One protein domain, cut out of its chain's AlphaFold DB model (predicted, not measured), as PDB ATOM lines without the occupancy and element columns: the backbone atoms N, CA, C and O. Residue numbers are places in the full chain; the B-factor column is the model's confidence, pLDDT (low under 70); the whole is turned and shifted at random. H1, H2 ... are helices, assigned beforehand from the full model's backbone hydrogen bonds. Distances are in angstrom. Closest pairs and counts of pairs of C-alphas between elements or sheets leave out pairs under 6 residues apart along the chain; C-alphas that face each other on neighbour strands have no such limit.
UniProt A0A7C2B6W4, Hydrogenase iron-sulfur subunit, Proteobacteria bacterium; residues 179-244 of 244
ATOM      1  N   ALA A 179     264.121 225.176 203.849       41.91
ATOM      2  CA  ALA A 179     263.934 223.727 203.755       41.91
ATOM      3  C   ALA A 179     265.172 222.934 204.215       41.91
ATOM      4  O   ALA A 179     265.053 222.035 205.039       41.91
ATOM      5  N   ALA A 180     266.376 223.337 203.793       44.69
ATOM      6  CA  ALA A 180     267.614 222.663 204.194       44.69
ATOM      7  C   ALA A 180     267.899 222.786 205.705       44.69
ATOM      8  O   ALA A 180     268.571 221.940 206.290       44.69
ATOM      9  N   ARG A 181     267.394 223.850 206.351       53.16
ATOM     10  CA  ARG A 181     267.486 224.017 207.811       53.16
ATOM     11  C   ARG A 181     266.525 223.088 208.546       53.16
ATOM     12  O   ARG A 181     266.926 222.483 209.536       53.16
ATOM     13  N   ARG A 182     265.298 222.957 208.039       57.97
ATOM     14  CA  ARG A 182     264.281 222.051 208.579       57.97
ATOM     15  C   ARG A 182     264.699 220.581 208.463       57.97
ATOM     16  O   ARG A 182     264.523 219.841 209.420       57.97
ATOM     17  N   ASP A 183     265.342 220.185 207.368       61.53
ATOM     18  CA  ASP A 183     265.843 218.813 207.204       61.53
ATOM     19  C   ASP A 183     266.884 218.434 208.259       61.53
ATOM     20  O   ASP A 183     266.770 217.398 208.912       61.53
ATOM     21  N   GLU A 184     267.903 219.275 208.463       60.00
ATOM     22  CA  GLU A 184     268.908 219.009 209.496       60.00
ATOM     23  C   GLU A 184     268.296 219.014 210.895       60.00
ATOM     24  O   GLU A 184     268.680 218.210 211.742       60.00
ATOM     25  N   TYR A 185     267.320 219.882 211.143       62.22
ATOM     26  CA  TYR A 185     266.579 219.889 212.395       62.22
ATOM     27  C   TYR A 185     265.867 218.555 212.663       62.22
ATOM     28  O   TYR A 185     266.121 217.932 213.696       62.22
ATOM     29  N   ILE A 186     265.055 218.088 211.708       66.31
ATOM     30  CA  ILE A 186     264.308 216.828 211.804       66.31
ATOM     31  C   ILE A 186     265.268 215.659 212.033       66.31
ATOM     32  O   ILE A 186     265.080 214.880 212.965       66.31
ATOM     33  N   LYS A 187     266.352 215.573 211.252       70.94
ATOM     34  CA  LYS A 187     267.362 214.517 211.413       70.94
ATOM     35  C   LYS A 187     267.966 214.509 212.819       70.94
ATOM     36  O   LYS A 187     268.146 213.455 213.430       70.94
ATOM     37  N   ASN A 188     268.297 215.675 213.367       62.53
ATOM     38  CA  ASN A 188     268.885 215.720 214.700       62.53
ATOM     39  C   ASN A 188     267.868 215.374 215.799       62.53
ATOM     40  O   ASN A 188     268.246 214.716 216.765       62.53
ATOM     41  N   TRP A 189     266.594 215.731 215.637       66.75
ATOM     42  CA  TRP A 189     265.534 215.299 216.550       66.75
ATOM     43  C   TRP A 189     265.273 213.804 216.511       66.75
ATOM     44  O   TRP A 189     265.192 213.175 217.560       66.75
ATOM     45  N   LEU A 190     265.218 213.214 215.319       71.62
ATOM     46  CA  LEU A 190     265.096 211.767 215.175       71.62
ATOM     47  C   LEU A 190     266.271 211.050 215.842       71.62
ATOM     48  O   LEU A 190     266.066 210.066 216.540       71.62
ATOM     49  N   SER A 191     267.489 211.588 215.718       70.38
ATOM     50  CA  SER A 191     268.659 211.044 216.425       70.38
ATOM     51  C   SER A 191     268.451 211.011 217.942       70.38
ATOM     52  O   SER A 191     268.846 210.050 218.586       70.38
ATOM     53  N   VAL A 192     267.810 212.041 218.498       66.50
ATOM     54  CA  VAL A 192     267.501 212.146 219.929       66.50
ATOM     55  C   VAL A 192     266.362 211.218 220.350       66.50
ATOM     56  O   VAL A 192     266.415 210.632 221.429       66.50
ATOM     57  N   LEU A 193     265.320 211.090 219.529       68.81
ATOM     58  CA  LEU A 193     264.161 210.255 219.840       68.81
ATOM     59  C   LEU A 193     264.498 208.763 219.767       68.81
ATOM     60  O   LEU A 193     264.021 208.000 220.590       68.81
ATOM     61  N   ILE A 194     265.364 208.343 218.847       75.31
ATOM     62  CA  ILE A 194     265.773 206.933 218.701       75.31
ATOM     63  C   ILE A 194     266.668 206.456 219.849       75.31
ATOM     64  O   ILE A 194     266.775 205.254 220.087       75.31
ATOM     65  N   GLU A 195     267.330 207.375 220.556       67.56
ATOM     66  CA  GLU A 195     268.066 207.028 221.775       67.56
ATOM     67  C   GLU A 195     267.113 206.596 222.912       67.56
ATOM     68  O   GLU A 195     267.545 205.886 223.819       67.56
ATOM     69  N   GLU A 196     265.816 206.921 222.826       61.38
ATOM     70  CA  GLU A 196     264.786 206.392 223.724       61.38
ATOM     71  C   GLU A 196     264.359 204.990 223.318       61.38
ATOM     72  O   GLU A 196     264.027 204.734 222.163       61.38
ATOM     73  N   ASN A 197     264.279 204.081 224.287       57.66
ATOM     74  CA  ASN A 197     263.807 202.725 224.044       57.66
ATOM     75  C   ASN A 197     262.867 202.290 225.185       57.66
ATOM     76  O   ASN A 197     263.264 202.419 226.347       57.66
ATOM     77  N   PRO A 198     261.664 201.743 224.905       60.22
ATOM     78  CA  PRO A 198     261.056 201.496 223.589       60.22
ATOM     79  C   PRO A 198     260.404 202.740 222.956       60.22
ATOM     80  O   PRO A 198     259.687 203.474 223.631       60.22
ATOM     81  N   ILE A 199     260.604 202.937 221.646       77.88
ATOM     82  CA  ILE A 199     259.963 203.994 220.847       77.88
ATOM     83  C   ILE A 199     259.368 203.422 219.550       77.88
ATOM     84  O   ILE A 199     259.981 202.560 218.921       77.88
ATOM     85  N   THR A 200     258.182 203.901 219.159       86.88
ATOM     86  CA  THR A 200     257.455 203.495 217.938       86.88
ATOM     87  C   THR A 200     257.364 204.654 216.947       86.88
ATOM     88  O   THR A 200     257.425 205.823 217.338       86.88
ATOM     89  N   LEU A 201     257.169 204.363 215.660       86.25
ATOM     90  CA  LEU A 201     256.999 205.393 214.630       86.25
ATOM     91  C   LEU A 201     255.770 206.269 214.873       86.25
ATOM     92  O   LEU A 201     255.821 207.474 214.639       86.25
ATOM     93  N   MET A 202     254.688 205.670 215.377       80.75
ATOM     94  CA  MET A 202     253.478 206.397 215.769       80.75
ATOM     95  C   MET A 202     253.786 207.428 216.852       80.75
ATOM     96  O   MET A 202     253.400 208.586 216.720       80.75
ATOM     97  N   HIS A 203     254.545 207.035 217.877       73.31
ATOM     98  CA  HIS A 203     254.941 207.956 218.936       73.31
ATOM     99  C   HIS A 203     255.821 209.094 218.404       73.31
ATOM    100  O   HIS A 203     255.615 210.251 218.761       73.31
ATOM    101  N   ILE A 204     256.771 208.793 217.511       77.31
ATOM    102  CA  ILE A 204     257.617 209.814 216.875       77.31
ATOM    103  C   ILE A 204     256.758 210.789 216.054       77.31
ATOM    104  O   ILE A 204     256.957 211.998 216.150       77.31
ATOM    105  N   GLY A 205     255.785 210.278 215.295       71.75
ATOM    106  CA  GLY A 205     254.844 211.086 214.517       71.75
ATOM    107  C   GLY A 205     254.009 212.023 215.377       71.75
ATOM    108  O   GLY A 205     253.926 213.211 215.083       71.75
ATOM    109  N   GLU A 206     253.464 211.521 216.484       68.69
ATOM    110  CA  GLU A 206     252.696 212.328 217.438       68.69
ATOM    111  C   GLU A 206     253.538 213.410 218.124       68.69
ATOM    112  O   GLU A 206     253.043 214.508 218.384       68.69
ATOM    113  N   VAL A 207     254.800 213.101 218.440       61.72
ATOM    114  CA  VAL A 207     255.716 214.035 219.108       61.72
ATOM    115  C   VAL A 207     256.181 215.135 218.158       61.72
ATOM    116  O   VAL A 207     256.243 216.293 218.565       61.72
ATOM    117  N   MET A 208     256.518 214.780 216.917       65.00
ATOM    118  CA  MET A 208     257.076 215.715 215.938       65.00
ATOM    119  C   MET A 208     256.016 216.404 215.070       65.00
ATOM    120  O   MET A 208     256.362 217.328 214.344       65.00
ATOM    121  N   ASP A 209     254.757 215.960 215.124       68.56
ATOM    122  CA  ASP A 209     253.678 216.366 214.208       68.56
ATOM    123  C   ASP A 209     254.054 216.150 212.726       68.56
ATOM    124  O   ASP A 209     253.827 216.986 211.851       68.56
ATOM    125  N   ILE A 210     254.693 215.010 212.440       73.88
ATOM    126  CA  ILE A 210     255.139 214.614 211.097       73.88
ATOM    127  C   ILE A 210     254.491 213.284 210.728       73.88
ATOM    128  O   ILE A 210     254.431 212.355 211.533       73.88
ATOM    129  N   GLU A 211     254.050 213.162 209.474       80.19
ATOM    130  CA  GLU A 211     253.545 211.896 208.953       80.19
ATOM    131  C   GLU A 211     254.590 210.778 209.060       80.19
ATOM    132  O   GLU A 211     255.753 210.919 208.667       80.19
ATOM    133  N   VAL A 212     254.133 209.617 209.524       87.19
ATOM    134  CA  VAL A 212     254.961 208.428 209.757       87.19
ATOM    135  C   VAL A 212     255.744 207.996 208.504       87.19
ATOM    136  O   VAL A 212     256.873 207.508 208.607       87.19
ATOM    137  N   ARG A 213     255.191 208.235 207.309       86.06
ATOM    138  CA  ARG A 213     255.863 207.958 206.032       86.06
ATOM    139  C   ARG A 213     257.130 208.798 205.854       86.06
ATOM    140  O   ARG A 213     258.191 208.241 205.585       86.06
ATOM    141  N   HIS A 214     257.048 210.107 206.093       84.62
ATOM    142  CA  HIS A 214     258.205 211.001 206.009       84.62
ATOM    143  C   HIS A 214     259.244 210.683 207.089       84.62
ATOM    144  O   HIS A 214     260.441 210.673 206.809       84.62
ATOM    145  N   ILE A 215     258.810 210.353 208.313       87.19
ATOM    146  CA  ILE A 215     259.725 209.905 209.377       87.19
ATOM    147  C   ILE A 215     260.518 208.681 208.915       87.19
ATOM    148  O   ILE A 215     261.741 208.662 209.037       87.19
ATOM    149  N   SER A 216     259.844 207.691 208.328       91.00
ATOM    150  CA  SER A 216     260.477 206.467 207.823       91.00
ATOM    151  C   SER A 216     261.551 206.764 206.769       91.00
ATOM    152  O   SER A 216     262.642 206.192 206.814       91.00
ATOM    153  N   GLU A 217     261.288 207.707 205.860       90.56
ATOM    154  CA  GLU A 217     262.258 208.164 204.858       90.56
ATOM    155  C   GLU A 217     263.492 208.812 205.499       90.56
ATOM    156  O   GLU A 217     264.621 208.454 205.147       90.56
ATOM    157  N   TYR A 218     263.303 209.709 206.476       87.06
ATOM    158  CA  TYR A 218     264.418 210.320 207.204       87.06
ATOM    159  C   TYR A 218     265.239 209.279 207.966       87.06
ATOM    160  O   TYR A 218     266.466 209.312 207.895       87.06
ATOM    161  N   LEU A 219     264.591 208.334 208.652       90.12
ATOM    162  CA  LEU A 219     265.270 207.275 209.398       90.12
ATOM    163  C   LEU A 219     266.155 206.425 208.481       90.12
ATOM    164  O   LEU A 219     267.350 206.271 208.741       90.12
ATOM    165  N   LEU A 220     265.602 205.931 207.368       91.69
ATOM    166  CA  LEU A 220     266.349 205.141 206.387       91.69
ATOM    167  C   LEU A 220     267.496 205.943 205.759       91.69
ATOM    168  O   LEU A 220     268.598 205.415 205.593       91.69
ATOM    169  N   ALA A 221     267.262 207.214 205.418       88.38
ATOM    170  CA  ALA A 221     268.301 208.092 204.890       88.38
ATOM    171  C   ALA A 221     269.438 208.283 205.904       88.38
ATOM    172  O   ALA A 221     270.610 208.145 205.559       88.38
ATOM    173  N   MET A 222     269.105 208.525 207.169       86.75
ATOM    174  CA  MET A 222     270.087 208.718 208.232       86.75
ATOM    175  C   MET A 222     270.863 207.442 208.588       86.75
ATOM    176  O   MET A 222     272.039 207.539 208.946       86.75
ATOM    177  N   GLU A 223     270.255 206.254 208.484       90.19
ATOM    178  CA  GLU A 223     270.966 204.976 208.642       90.19
ATOM    179  C   GLU A 223     271.956 204.745 207.487       90.19
ATOM    180  O   GLU A 223     273.097 204.352 207.730       90.19
ATOM    181  N   ARG A 224     271.580 205.078 206.240       90.25
ATOM    182  CA  ARG A 224     272.503 205.055 205.082       90.25
ATOM    183  C   ARG A 224     273.657 206.046 205.241       90.25
ATOM    184  O   ARG A 224     274.789 205.722 204.892       90.25
ATOM    185  N   GLU A 225     273.380 207.227 205.793       85.19
ATOM    186  CA  GLU A 225     274.383 208.239 206.165       85.19
ATOM    187  C   GLU A 225     275.234 207.825 207.386       85.19
ATOM    188  O   GLU A 225     276.141 208.562 207.771       85.19
ATOM    189  N   GLN A 226     274.957 206.672 208.011       81.88
ATOM    190  CA  GLN A 226     275.623 206.175 209.222       81.88
ATOM    191  C   GLN A 226     275.518 207.132 210.430       81.88
ATOM    192  O   GLN A 226     276.364 207.108 211.325       81.88
ATOM    193  N   ARG A 227     274.480 207.982 210.483       71.56
ATOM    194  CA  ARG A 227     274.247 208.928 211.597       71.56
ATOM    195  C   ARG A 227     273.606 208.260 212.811       71.56
ATOM    196  O   ARG A 227     273.856 208.684 213.936       71.56
ATOM    197  N   ILE A 228     272.786 207.239 212.577       79.94
ATOM    198  CA  ILE A 228     272.006 206.515 213.588       79.94
ATOM    199  C   ILE A 228     272.048 205.011 213.313       79.94
ATOM    200  O   ILE A 228     272.384 204.582 212.210       79.94
ATOM    201  N   LYS A 229     271.651 204.212 214.307       85.56
ATOM    202  CA  LYS A 229     271.382 202.780 214.152       85.56
ATOM    203  C   LYS A 229     269.924 202.522 214.507       85.56
ATOM    204  O   LYS A 229     269.534 202.746 215.648       85.56
ATOM    205  N   ILE A 230     269.134 202.054 213.544       87.81
ATOM    206  CA  ILE A 230     267.707 201.797 213.766       87.81
ATOM    207  C   ILE A 230     267.549 200.445 214.481       87.81
ATOM    208  O   ILE A 230     268.225 199.468 214.137       87.81
ATOM    209  N   SER A 231     266.673 200.385 215.487       86.12
ATOM    210  CA  SER A 231     266.360 199.150 216.216       86.12
ATOM    211  C   SER A 231     265.622 198.141 215.325       86.12
ATOM    212  O   SER A 231     264.990 198.511 214.338       86.12
ATOM    213  N   ALA A 232     265.687 196.849 215.667       85.12
ATOM    214  CA  ALA A 232     264.988 195.809 214.905       85.12
ATOM    215  C   ALA A 232     263.465 196.041 214.866       85.12
ATOM    216  O   ALA A 232     262.858 195.883 213.815       85.12
ATOM    217  N   VAL A 233     262.892 196.504 215.982       85.31
ATOM    218  CA  VAL A 233     261.460 196.820 216.113       85.31
ATOM    219  C   VAL A 233     261.054 197.945 215.158       85.31
ATOM    220  O   VAL A 233     260.132 197.782 214.368       85.31
ATOM    221  N   LEU A 234     261.800 199.057 215.141       86.50
ATOM    222  CA  LEU A 234     261.523 200.158 214.215       86.50
ATOM    223  C   LEU A 234     261.716 199.742 212.750       86.50
ATOM    224  O   LEU A 234     260.979 200.203 211.886       86.50
ATOM    225  N   LYS A 235     262.675 198.856 212.444       88.50
ATOM    226  CA  LYS A 235     262.846 198.325 211.078       88.50
ATOM    227  C   LYS A 235     261.651 197.494 210.622       88.50
ATOM    228  O   LYS A 235     261.288 197.562 209.448       88.50
ATOM    229  N   GLU A 236     261.056 196.726 211.527       88.44
ATOM    230  CA  GLU A 236     259.846 195.954 211.250       88.44
ATOM    231  C   GLU A 236     258.651 196.884 211.001       88.44
ATOM    232  O   GLU A 236     257.974 196.736 209.986       88.44
ATOM    233  N   GLU A 237     258.462 197.914 211.835       88.94
ATOM    234  CA  GLU A 237     257.417 198.926 211.629       88.94
ATOM    235  C   GLU A 237     257.567 199.652 210.281       88.94
ATOM    236  O   GLU A 237     256.603 199.726 209.516       88.94
ATOM    237  N   ILE A 238     258.778 200.123 209.948       89.88
ATOM    238  CA  ILE A 238     259.070 200.774 208.657       89.88
ATOM    239  C   ILE A 238     258.758 199.825 207.493       89.88
ATOM    240  O   ILE A 238     258.209 200.252 206.478       89.88
ATOM    241  N   SER A 239     259.107 198.542 207.623       87.56
ATOM    242  CA  SER A 239     258.840 197.552 206.575       87.56
ATOM    243  C   SER A 239     257.337 197.368 206.380       87.56
ATOM    244  O   SER A 239     256.857 197.472 205.256       87.56
ATOM    245  N   ASN A 240     256.580 197.191 207.465       88.00
ATOM    246  CA  ASN A 240     255.129 197.018 207.407       88.00
ATOM    247  C   ASN A 240     254.419 198.211 206.745       88.00
ATOM    248  O   ASN A 240     253.483 198.001 205.983       88.00
ATOM    249  N   LEU A 241     254.905 199.437 206.963       85.12
ATOM    250  CA  LEU A 241     254.390 200.659 206.326       85.12
ATOM    251  C   LEU A 241     254.717 200.785 204.832       85.12
ATOM    252  O   LEU A 241     254.014 201.479 204.104       85.12
ATOM    253  N   MET A 242     255.812 200.177 204.372       73.88
ATOM    254  CA  MET A 242     256.240 200.240 202.968       73.88
ATOM    255  C   MET A 242     255.530 199.195 202.094       73.88
ATOM    256  O   MET A 242     255.508 199.347 200.873       73.88
ATOM    257  N   PHE A 243     254.962 198.151 202.710       67.69
ATOM    258  CA  PHE A 243     254.246 197.057 202.040       67.69
ATOM    259  C   PHE A 243     252.718 197.078 202.254       67.69
ATOM    260  O   PHE A 243     252.036 196.176 201.764       67.69
ATOM    261  N   SER A 244     252.189 198.089 202.955       55.78
ATOM    262  CA  SER A 244     250.754 198.380 203.139       55.78
ATOM    263  C   SER A 244     250.270 199.485 202.204       55.78
ATOM    264  O   SER A 244     249.174 199.334 201.627       55.78
TER     265      SER A 244
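What this domain is: This is residues 179 to 244 of the 244 residues of the protein "Hydrogenase iron-sulfur subunit" of Proteobacteria bacterium (UniProt A0A7C2B6W4). Four short helices make a small crossed cluster with H3 at its core: H1 crosses one side of H3 with residues 186 to 190, H4 lies on the other side at a steep tilt, and H2 crosses the beginning of H3. The first residues of H1 lie at one end of the longest axis and Ser 244 lies at the other. You will find 66 residues printed, with four named helices in the order H1, H2, H3, H4 and no named strand; the class is all helix. The whole is compact, with a radius of gyration of the C-alphas of 11.0 A and spans of 30 by 22 by 20 A.

Where its parts are: Find C-alpha 179 at (263.934, 223.727, 203.755); from there H1, residues 179 to 194, runs 22.6 A from first to last C-alpha. Next look at H2, residues 201 to 208, which is 10.4 A long. H3, residues 212 to 224, begins with C-alpha 212 at (254.961, 208.428, 209.757) and runs 18.5 A. H4, residues 232 to 242, measures 15.4 A and ends with C-alpha 242 at (256.240, 200.240, 202.968).

How they stand to each other: Start at H1: it touches H3 with residues 186 to 190 alone, and the closest C-alphas, those of Lys 187 and Tyr 218, are 6.6 A apart. Their lines are about perpendicular, at 84 degrees. H1 and H2 are close but not clearly touching, with the C-alphas of Leu 193 and Ile 204 closest at 7.2 A. H2 touches H3, about perpendicular at 81 degrees; look at Gly 205 and Val 212, whose C-alphas are closest at 5.5 A. H3 touches H2 with residues 212 to 216 alone. H2 and H4 only just touch, with 3 pairs of C-alphas within 8 A, the closest being Leu 201 and Leu 234 at 6.9 A. H3 and H4 are close but not clearly touching, at a steep tilt of 55 degrees, opposite ways; their closest C-alphas, those of Ser 216 and Ile 238, are 5.9 A apart. H1 and H4 are apart. In H2, H3 and H4 every O i to N i+4 pair is within hydrogen-bond range; in H1 11 of 12 are.

The domain as a whole: The C-alphas of Arg 181 and Ser 244 are the two farthest apart, at 31.0 A. The printed part has no cut and ends at residue 244, the chain's last. The link from H2 to H3 is tight, and those from H1 to H2 and from H3 to H4 are short. In the B-factor column you will find a mean pLDDT of 76.1 for the printed part; 22 printed residues are under 70, among them residues 179 to 186 and 206 to 209.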